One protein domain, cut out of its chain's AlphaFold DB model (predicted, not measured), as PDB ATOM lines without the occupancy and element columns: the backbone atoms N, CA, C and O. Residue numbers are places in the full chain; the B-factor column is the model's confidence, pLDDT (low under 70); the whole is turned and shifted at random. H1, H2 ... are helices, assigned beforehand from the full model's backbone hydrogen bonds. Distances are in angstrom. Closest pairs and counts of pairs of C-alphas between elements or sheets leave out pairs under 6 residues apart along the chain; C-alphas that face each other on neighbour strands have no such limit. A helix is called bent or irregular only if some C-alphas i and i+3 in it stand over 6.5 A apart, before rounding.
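This is residues 42 to 96 of the 96 residues of an uncharacterized protein of Okeania sp. SIO2F5 (UniProt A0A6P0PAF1). A short helix, H1, turns back at the first end of a long helix, H2, whose two arms H2a and H2b make a wide L. The printed part has 55 residues, with two named helices, H1 then H2, and no named strand; the class is all helix. It is extended, with a radius of gyration of the C-alphas of 18.9 A and spans of 54 by 24 by 10 A.

H1, residues 43 to 49, and arm H2a, residues 54 to 78, touch, and H2a touches H1 with residues 54 to 57 alone. Their closest C-alphas, of Ala 47 and Tyr 54, are 5.3 A apart. They run opposite ways at a steep tilt of 46 degrees. H2, residues 54 to 95, was assigned as one helix by its hydrogen bonds but is bent: C-alphas 78 and 81 are 8.0 A apart. Arm H2b, residues 81 to 95, is about perpendicular to H2a, at 82 degrees, and apart from H1. Every O i to N i+4 pair is within hydrogen-bond range in H1 and H2b, and 20 of 21 in H2a.

H1 begins at C-alpha 43 (-1.333, -63.791, -35.731). H2a is 35.4 A long, with a kink of 27 degrees near residue 64. H2b, 21.1 A, ends at C-alpha 95 (-10.161, -23.513, -39.232).

The C-alphas farthest apart, of Asp 51 and Gly 96, are 54.5 A apart. The printed part has no cut, and the link from H1 to H2 is tight. Residues 59 to 96 stand free. Residues 42 to 43, 64 to 69 and 96 have pLDDT under 70.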
ATOM      1  N   ASN A  42      -4.621 -62.220 -32.748       68.00
ATOM      2  CA  ASN A  42      -3.194 -62.383 -32.717       68.00
ATOM      3  C   ASN A  42      -2.860 -63.341 -33.859       68.00
ATOM      4  O   ASN A  42      -3.568 -64.313 -34.122       68.00
ATOM      5  N   TRP A  43      -1.792 -63.024 -34.579       69.12
ATOM      6  CA  TRP A  43      -1.333 -63.791 -35.731       69.12
ATOM      7  C   TRP A  43      -1.148 -65.286 -35.432       69.12
ATOM      8  O   TRP A  43      -1.192 -66.103 -36.344       69.12
ATOM      9  N   THR A  44      -0.985 -65.659 -34.160       73.31
ATOM     10  CA  THR A  44      -0.955 -67.048 -33.693       73.31
ATOM     11  C   THR A  44      -2.302 -67.753 -33.870       73.31
ATOM     12  O   THR A  44      -2.326 -68.891 -34.331       73.31
ATOM     13  N   SER A  45      -3.419 -67.099 -33.539       74.44
ATOM     14  CA  SER A  45      -4.772 -67.629 -33.753       74.44
ATOM     15  C   SER A  45      -5.083 -67.788 -35.238       74.44
ATOM     16  O   SER A  45      -5.554 -68.846 -35.634       74.44
ATOM     17  N   PHE A  46      -4.733 -66.793 -36.060       77.56
ATOM     18  CA  PHE A  46      -4.879 -66.865 -37.519       77.56
ATOM     19  C   PHE A  46      -4.043 -68.008 -38.118       77.56
ATOM     20  O   PHE A  46      -4.535 -68.816 -38.899       77.56
ATOM     21  N   ALA A  47      -2.780 -68.125 -37.699       80.75
ATOM     22  CA  ALA A  47      -1.905 -69.211 -38.128       80.75
ATOM     23  C   ALA A  47      -2.507 -70.584 -37.781       80.75
ATOM     24  O   ALA A  47      -2.506 -71.489 -38.607       80.75
ATOM     25  N   LYS A  48      -3.084 -70.715 -36.580       76.06
ATOM     26  CA  LYS A  48      -3.744 -71.943 -36.127       76.06
ATOM     27  C   LYS A  48      -5.025 -72.256 -36.909       76.06
ATOM     28  O   LYS A  48      -5.271 -73.421 -37.188       76.06
ATOM     29  N   GLU A  49      -5.827 -71.249 -37.244       85.88
ATOM     30  CA  GLU A  49      -7.066 -71.404 -38.021       85.88
ATOM     31  C   GLU A  49      -6.801 -71.917 -39.440       85.88
ATOM     32  O   GLU A  49      -7.543 -72.753 -39.947       85.88
ATOM     33  N   HIS A  50      -5.703 -71.473 -40.048       82.56
ATOM     34  CA  HIS A  50      -5.329 -71.843 -41.411       82.56
ATOM     35  C   HIS A  50      -4.310 -72.992 -41.499       82.56
ATOM     36  O   HIS A  50      -3.782 -73.247 -42.578       82.56
ATOM     37  N   ASP A  51      -4.011 -73.672 -40.384       87.75
ATOM     38  CA  ASP A  51      -2.981 -74.723 -40.279       87.75
ATOM     39  C   ASP A  51      -1.594 -74.296 -40.812       87.75
ATOM     40  O   ASP A  51      -0.807 -75.061 -41.371       87.75
ATOM     41  N   ILE A  52      -1.267 -73.018 -40.630       88.31
ATOM     42  CA  ILE A  52       0.023 -72.438 -40.990       88.31
ATOM     43  C   ILE A  52       0.889 -72.398 -39.733       88.31
ATOM     44  O   ILE A  52       0.484 -71.928 -38.670       88.31
ATOM     45  N   LYS A  53       2.154 -72.815 -39.836       87.88
ATOM     46  CA  LYS A  53       3.111 -72.586 -38.744       87.88
ATOM     47  C   LYS A  53       3.311 -71.083 -38.553       87.88
ATOM     48  O   LYS A  53       3.751 -70.393 -39.470       87.88
ATOM     49  N   TYR A  54       3.101 -70.590 -37.334       76.94
ATOM     50  CA  TYR A  54       3.282 -69.171 -37.003       76.94
ATOM     51  C   TYR A  54       4.653 -68.611 -37.431       76.94
ATOM     52  O   TYR A  54       4.732 -67.489 -37.917       76.94
ATOM     53  N   GLN A  55       5.732 -69.399 -37.332       79.06
ATOM     54  CA  GLN A  55       7.066 -68.976 -37.789       79.06
ATOM     55  C   GLN A  55       7.162 -68.807 -39.311       79.06
ATOM     56  O   GLN A  55       7.859 -67.910 -39.787       79.06
ATOM     57  N   THR A  56       6.441 -69.630 -40.075       82.12
ATOM     58  CA  THR A  56       6.338 -69.500 -41.534       82.12
ATOM     59  C   THR A  56       5.581 -68.229 -41.893       82.12
ATOM     60  O   THR A  56       6.080 -67.434 -42.681       82.12
ATOM     61  N   LEU A  57       4.439 -67.990 -41.240       79.06
ATOM     62  CA  LEU A  57       3.653 -66.767 -41.408       79.06
ATOM     63  C   LEU A  57       4.481 -65.520 -41.063       79.06
ATOM     64  O   LEU A  57       4.571 -64.593 -41.858       79.06
ATOM     65  N   LYS A  58       5.169 -65.532 -39.919       77.69
ATOM     66  CA  LYS A  58       6.046 -64.442 -39.477       77.69
ATOM     67  C   LYS A  58       7.184 -64.166 -40.465       77.69
ATOM     68  O   LYS A  58       7.505 -63.012 -40.718       77.69
ATOM     69  N   THR A  59       7.802 -65.212 -41.014       81.19
ATOM     70  CA  THR A  59       8.904 -65.072 -41.981       81.19
ATOM     71  C   THR A  59       8.411 -64.546 -43.325       81.19
ATOM     72  O   THR A  59       9.091 -63.724 -43.933       81.19
ATOM     73  N   TYR A  60       7.245 -65.014 -43.775       80.94
ATOM     74  CA  TYR A  60       6.591 -64.549 -44.994       80.94
ATOM     75  C   TYR A  60       6.279 -63.054 -44.910       80.94
ATOM     76  O   TYR A  60       6.762 -62.287 -45.736       80.94
ATOM     77  N   TRP A  61       5.586 -62.635 -43.848       74.25
ATOM     78  CA  TRP A  61       5.263 -61.227 -43.625       74.25
ATOM     79  C   TRP A  61       6.511 -60.366 -43.495       74.25
ATOM     80  O   TRP A  61       6.615 -59.372 -44.193       74.25
ATOM     81  N   ARG A  62       7.525 -60.786 -42.724       73.56
ATOM     82  CA  ARG A  62       8.781 -60.024 -42.625       73.56
ATOM     83  C   ARG A  62       9.417 -59.755 -43.994       73.56
ATOM     84  O   ARG A  62       9.871 -58.652 -44.243       73.56
ATOM     85  N   ARG A  63       9.431 -60.749 -44.885       71.44
ATOM     86  CA  ARG A  63      10.036 -60.624 -46.222       71.44
ATOM     87  C   ARG A  63       9.204 -59.811 -47.212       71.44
ATOM     88  O   ARG A  63       9.724 -59.471 -48.264       71.44
ATOM     89  N   HIS A  64       7.918 -59.605 -46.955       69.19
ATOM     90  CA  HIS A  64       7.028 -58.878 -47.867       69.19
ATOM     91  C   HIS A  64       6.730 -57.468 -47.348       69.19
ATOM     92  O   HIS A  64       6.730 -56.521 -48.127       69.19
ATOM     93  N   ASP A  65       6.614 -57.301 -46.032       65.38
ATOM     94  CA  ASP A  65       6.445 -55.999 -45.396       65.38
ATOM     95  C   ASP A  65       7.703 -55.136 -45.502       65.38
ATOM     96  O   ASP A  65       7.564 -53.935 -45.688       65.38
ATOM     97  N   GLU A  66       8.919 -55.699 -45.440       59.88
ATOM     98  CA  GLU A  66      10.158 -54.907 -45.590       59.88
ATOM     99  C   GLU A  66      10.163 -54.099 -46.900       59.88
ATOM    100  O   GLU A  66      10.481 -52.913 -46.874       59.88
ATOM    101  N   SER A  67       9.688 -54.686 -48.007       64.44
ATOM    102  CA  SER A  67       9.562 -53.967 -49.285       64.44
ATOM    103  C   SER A  67       8.488 -52.878 -49.261       64.44
ATOM    104  O   SER A  67       8.719 -51.779 -49.749       64.44
ATOM    105  N   ILE A  68       7.343 -53.142 -48.623       67.00
ATOM    106  CA  ILE A  68       6.245 -52.174 -48.518       67.00
ATOM    107  C   ILE A  68       6.656 -50.997 -47.623       67.00
ATOM    108  O   ILE A  68       6.371 -49.847 -47.943       67.00
ATOM    109  N   PHE A  69       7.351 -51.254 -46.512       66.12
ATOM    110  CA  PHE A  69       7.857 -50.203 -45.631       66.12
ATOM    111  C   PHE A  69       8.956 -49.371 -46.299       66.12
ATOM    112  O   PHE A  69       8.970 -48.156 -46.115       66.12
ATOM    113  N   GLU A  70       9.851 -49.983 -47.078       72.50
ATOM    114  CA  GLU A  70      10.845 -49.244 -47.866       72.50
ATOM    115  C   GLU A  70      10.192 -48.379 -48.949       72.50
ATOM    116  O   GLU A  70      10.529 -47.202 -49.055       72.50
ATOM    117  N   GLU A  71       9.220 -48.909 -49.695       72.50
ATOM    118  CA  GLU A  71       8.476 -48.152 -50.710       72.50
ATOM    119  C   GLU A  71       7.691 -46.985 -50.097       72.50
ATOM    120  O   GLU A  71       7.750 -45.865 -50.604       72.50
ATOM    121  N   ILE A  72       7.004 -47.214 -48.973       71.19
ATOM    122  CA  ILE A  72       6.276 -46.162 -48.251       71.19
ATOM    123  C   ILE A  72       7.243 -45.099 -47.722       71.19
ATOM    124  O   ILE A  72       6.962 -43.909 -47.844       71.19
ATOM    125  N   ASN A  73       8.382 -45.496 -47.150       74.19
ATOM    126  CA  ASN A  73       9.373 -44.539 -46.662       74.19
ATOM    127  C   ASN A  73       9.956 -43.704 -47.805       74.19
ATOM    128  O   ASN A  73      10.056 -42.488 -47.666       74.19
ATOM    129  N   GLN A  74      10.277 -44.320 -48.944       75.00
ATOM    130  CA  GLN A  74      10.757 -43.598 -50.123       75.00
ATOM    131  C   GLN A  74       9.700 -42.641 -50.682       75.00
ATOM    132  O   GLN A  74      10.032 -41.507 -51.025       75.00
ATOM    133  N   ASP A  75       8.430 -43.052 -50.739       78.06
ATOM    134  CA  ASP A  75       7.341 -42.175 -51.174       78.06
ATOM    135  C   ASP A  75       7.171 -40.978 -50.231       78.06
ATOM    136  O   ASP A  75       7.055 -39.841 -50.692       78.06
ATOM    137  N   ILE A  76       7.220 -41.213 -48.915       72.38
ATOM    138  CA  ILE A  76       7.155 -40.156 -47.901       72.38
ATOM    139  C   ILE A  76       8.344 -39.208 -48.037       72.38
ATOM    140  O   ILE A  76       8.127 -38.002 -48.029       72.38
ATOM    141  N   GLU A  77       9.572 -39.708 -48.185       76.88
ATOM    142  CA  GLU A  77      10.765 -38.868 -48.336       76.88
ATOM    143  C   GLU A  77      10.710 -38.014 -49.608       76.88
ATOM    144  O   GLU A  77      10.985 -36.816 -49.562       76.88
ATOM    145  N   GLN A  78      10.292 -38.591 -50.738       84.00
ATOM    146  CA  GLN A  78      10.209 -37.878 -52.016       84.00
ATOM    147  C   GLN A  78       9.055 -36.872 -52.067       84.00
ATOM    148  O   GLN A  78       9.155 -35.841 -52.736       84.00
ATOM    149  N   ASN A  79       7.955 -37.153 -51.366       85.75
ATOM    150  CA  ASN A  79       6.739 -36.343 -51.408       85.75
ATOM    151  C   ASN A  79       6.471 -35.577 -50.105       85.75
ATOM    152  O   ASN A  79       5.395 -34.989 -49.961       85.75
ATOM    153  N   PHE A  80       7.427 -35.524 -49.173       79.25
ATOM    154  CA  PHE A  80       7.237 -34.938 -47.843       79.25
ATOM    155  C   PHE A  80       6.697 -33.502 -47.904       79.25
ATOM    156  O   PHE A  80       5.694 -33.165 -47.266       79.25
ATOM    157  N   ASP A  81       7.303 -32.669 -48.750       79.88
ATOM    158  CA  ASP A  81       6.892 -31.279 -48.969       79.88
ATOM    159  C   ASP A  81       5.478 -31.166 -49.550       79.88
ATOM    160  O   ASP A  81       4.711 -30.268 -49.192       79.88
ATOM    161  N   LYS A  82       5.106 -32.085 -50.447       82.94
ATOM    162  CA  LYS A  82       3.773 -32.137 -51.057       82.94
ATOM    163  C   LYS A  82       2.721 -32.520 -50.017       82.94
ATOM    164  O   LYS A  82       1.686 -31.857 -49.933       82.94
ATOM    165  N   TYR A  83       2.991 -33.540 -49.205       77.44
ATOM    166  CA  TYR A  83       2.089 -33.973 -48.138       77.44
ATOM    167  C   TYR A  83       1.943 -32.913 -47.046       77.44
ATOM    168  O   TYR A  83       0.829 -32.654 -46.594       77.44
ATOM    169  N   THR A  84       3.025 -32.215 -46.699       77.44
ATOM    170  CA  THR A  84       2.997 -31.128 -45.711       77.44
ATOM    171  C   THR A  84       2.170 -29.938 -46.204       77.44
ATOM    172  O   THR A  84       1.377 -29.379 -45.445       77.44
ATOM    173  N   LYS A  85       2.270 -29.581 -47.493       82.38
ATOM    174  CA  LYS A  85       1.427 -28.538 -48.110       82.38
ATOM    175  C   LYS A  85      -0.052 -28.921 -48.130       82.38
ATOM    176  O   LYS A  85      -0.888 -28.109 -47.742       82.38
ATOM    177  N   LEU A  86      -0.377 -30.154 -48.523       77.69
ATOM    178  CA  LEU A  86      -1.752 -30.670 -48.500       77.69
ATOM    179  C   LEU A  86      -2.335 -30.680 -47.083       77.69
ATOM    180  O   LEU A  86      -3.487 -30.298 -46.882       77.69
ATOM    181  N   PHE A  87      -1.534 -31.077 -46.096       75.81
ATOM    182  CA  PHE A  87      -1.934 -31.067 -44.695       75.81
ATOM    183  C   PHE A  87      -2.211 -29.644 -44.195       75.81
ATOM    184  O   PHE A  87      -3.261 -29.396 -43.606       75.81
ATOM    185  N   ALA A  88      -1.324 -28.689 -44.489       81.81
ATOM    186  CA  ALA A  88      -1.522 -27.284 -44.136       81.81
ATOM    187  C   ALA A  88      -2.791 -26.697 -44.779       81.81
ATOM    188  O   ALA A  88      -3.549 -25.988 -44.118       81.81
ATOM    189  N   GLN A  89      -3.064 -27.045 -46.038       80.56
ATOM    190  CA  GLN A  89      -4.266 -26.616 -46.752       80.56
ATOM    191  C   GLN A  89      -5.543 -27.189 -46.114       80.56
ATOM    192  O   GLN A  89      -6.507 -26.461 -45.895       80.56
ATOM    193  N   LYS A  90      -5.530 -28.465 -45.712       76.44
ATOM    194  CA  LYS A  90      -6.644 -29.096 -44.988       76.44
ATOM    195  C   LYS A  90      -6.883 -28.493 -43.605       76.44
ATOM    196  O   LYS A  90      -8.031 -28.328 -43.206       76.44
ATOM    197  N   ILE A  91      -5.819 -28.143 -42.882       75.88
ATOM    198  CA  ILE A  91      -5.915 -27.427 -41.601       75.88
ATOM    199  C   ILE A  91      -6.599 -26.067 -41.806       75.88
ATOM    200  O   ILE A  91      -7.476 -25.705 -41.025       75.88
ATOM    201  N   GLN A  92      -6.246 -25.335 -42.867       73.94
ATOM    202  CA  GLN A  92      -6.886 -24.058 -43.197       73.94
ATOM    203  C   GLN A  92      -8.370 -24.213 -43.557       73.94
ATOM    204  O   GLN A  92      -9.168 -23.404 -43.104       73.94
ATOM    205  N   GLU A  93      -8.757 -25.257 -44.295       76.12
ATOM    206  CA  GLU A  93     -10.169 -25.548 -44.614       76.12
ATOM    207  C   GLU A  93     -11.027 -25.871 -43.378       76.12
ATOM    208  O   GLU A  93     -12.235 -25.667 -43.405       76.12
ATOM    209  N   ILE A  94     -10.429 -26.412 -42.312       75.50
ATOM    210  CA  ILE A  94     -11.141 -26.754 -41.068       75.50
ATOM    211  C   ILE A  94     -11.261 -25.542 -40.132       75.50
ATOM    212  O   ILE A  94     -12.205 -25.463 -39.344       75.50
ATOM    213  N   LEU A  95     -10.271 -24.645 -40.159       70.44
ATOM    214  CA  LEU A  95     -10.161 -23.513 -39.232       70.44
ATOM    215  C   LEU A  95     -10.691 -22.185 -39.796       70.44
ATOM    216  O   LEU A  95     -10.859 -21.247 -39.014       70.44
ATOM    217  N   GLY A  96     -10.905 -22.093 -41.111       53.09
ATOM    218  CA  GLY A  96     -11.579 -20.977 -41.789       53.09
ATOM    219  C   GLY A  96     -13.083 -21.187 -41.895       53.09
ATOM    220  O   GLY A  96     -13.801 -20.164 -41.855       53.09
TER     221      GLY A  96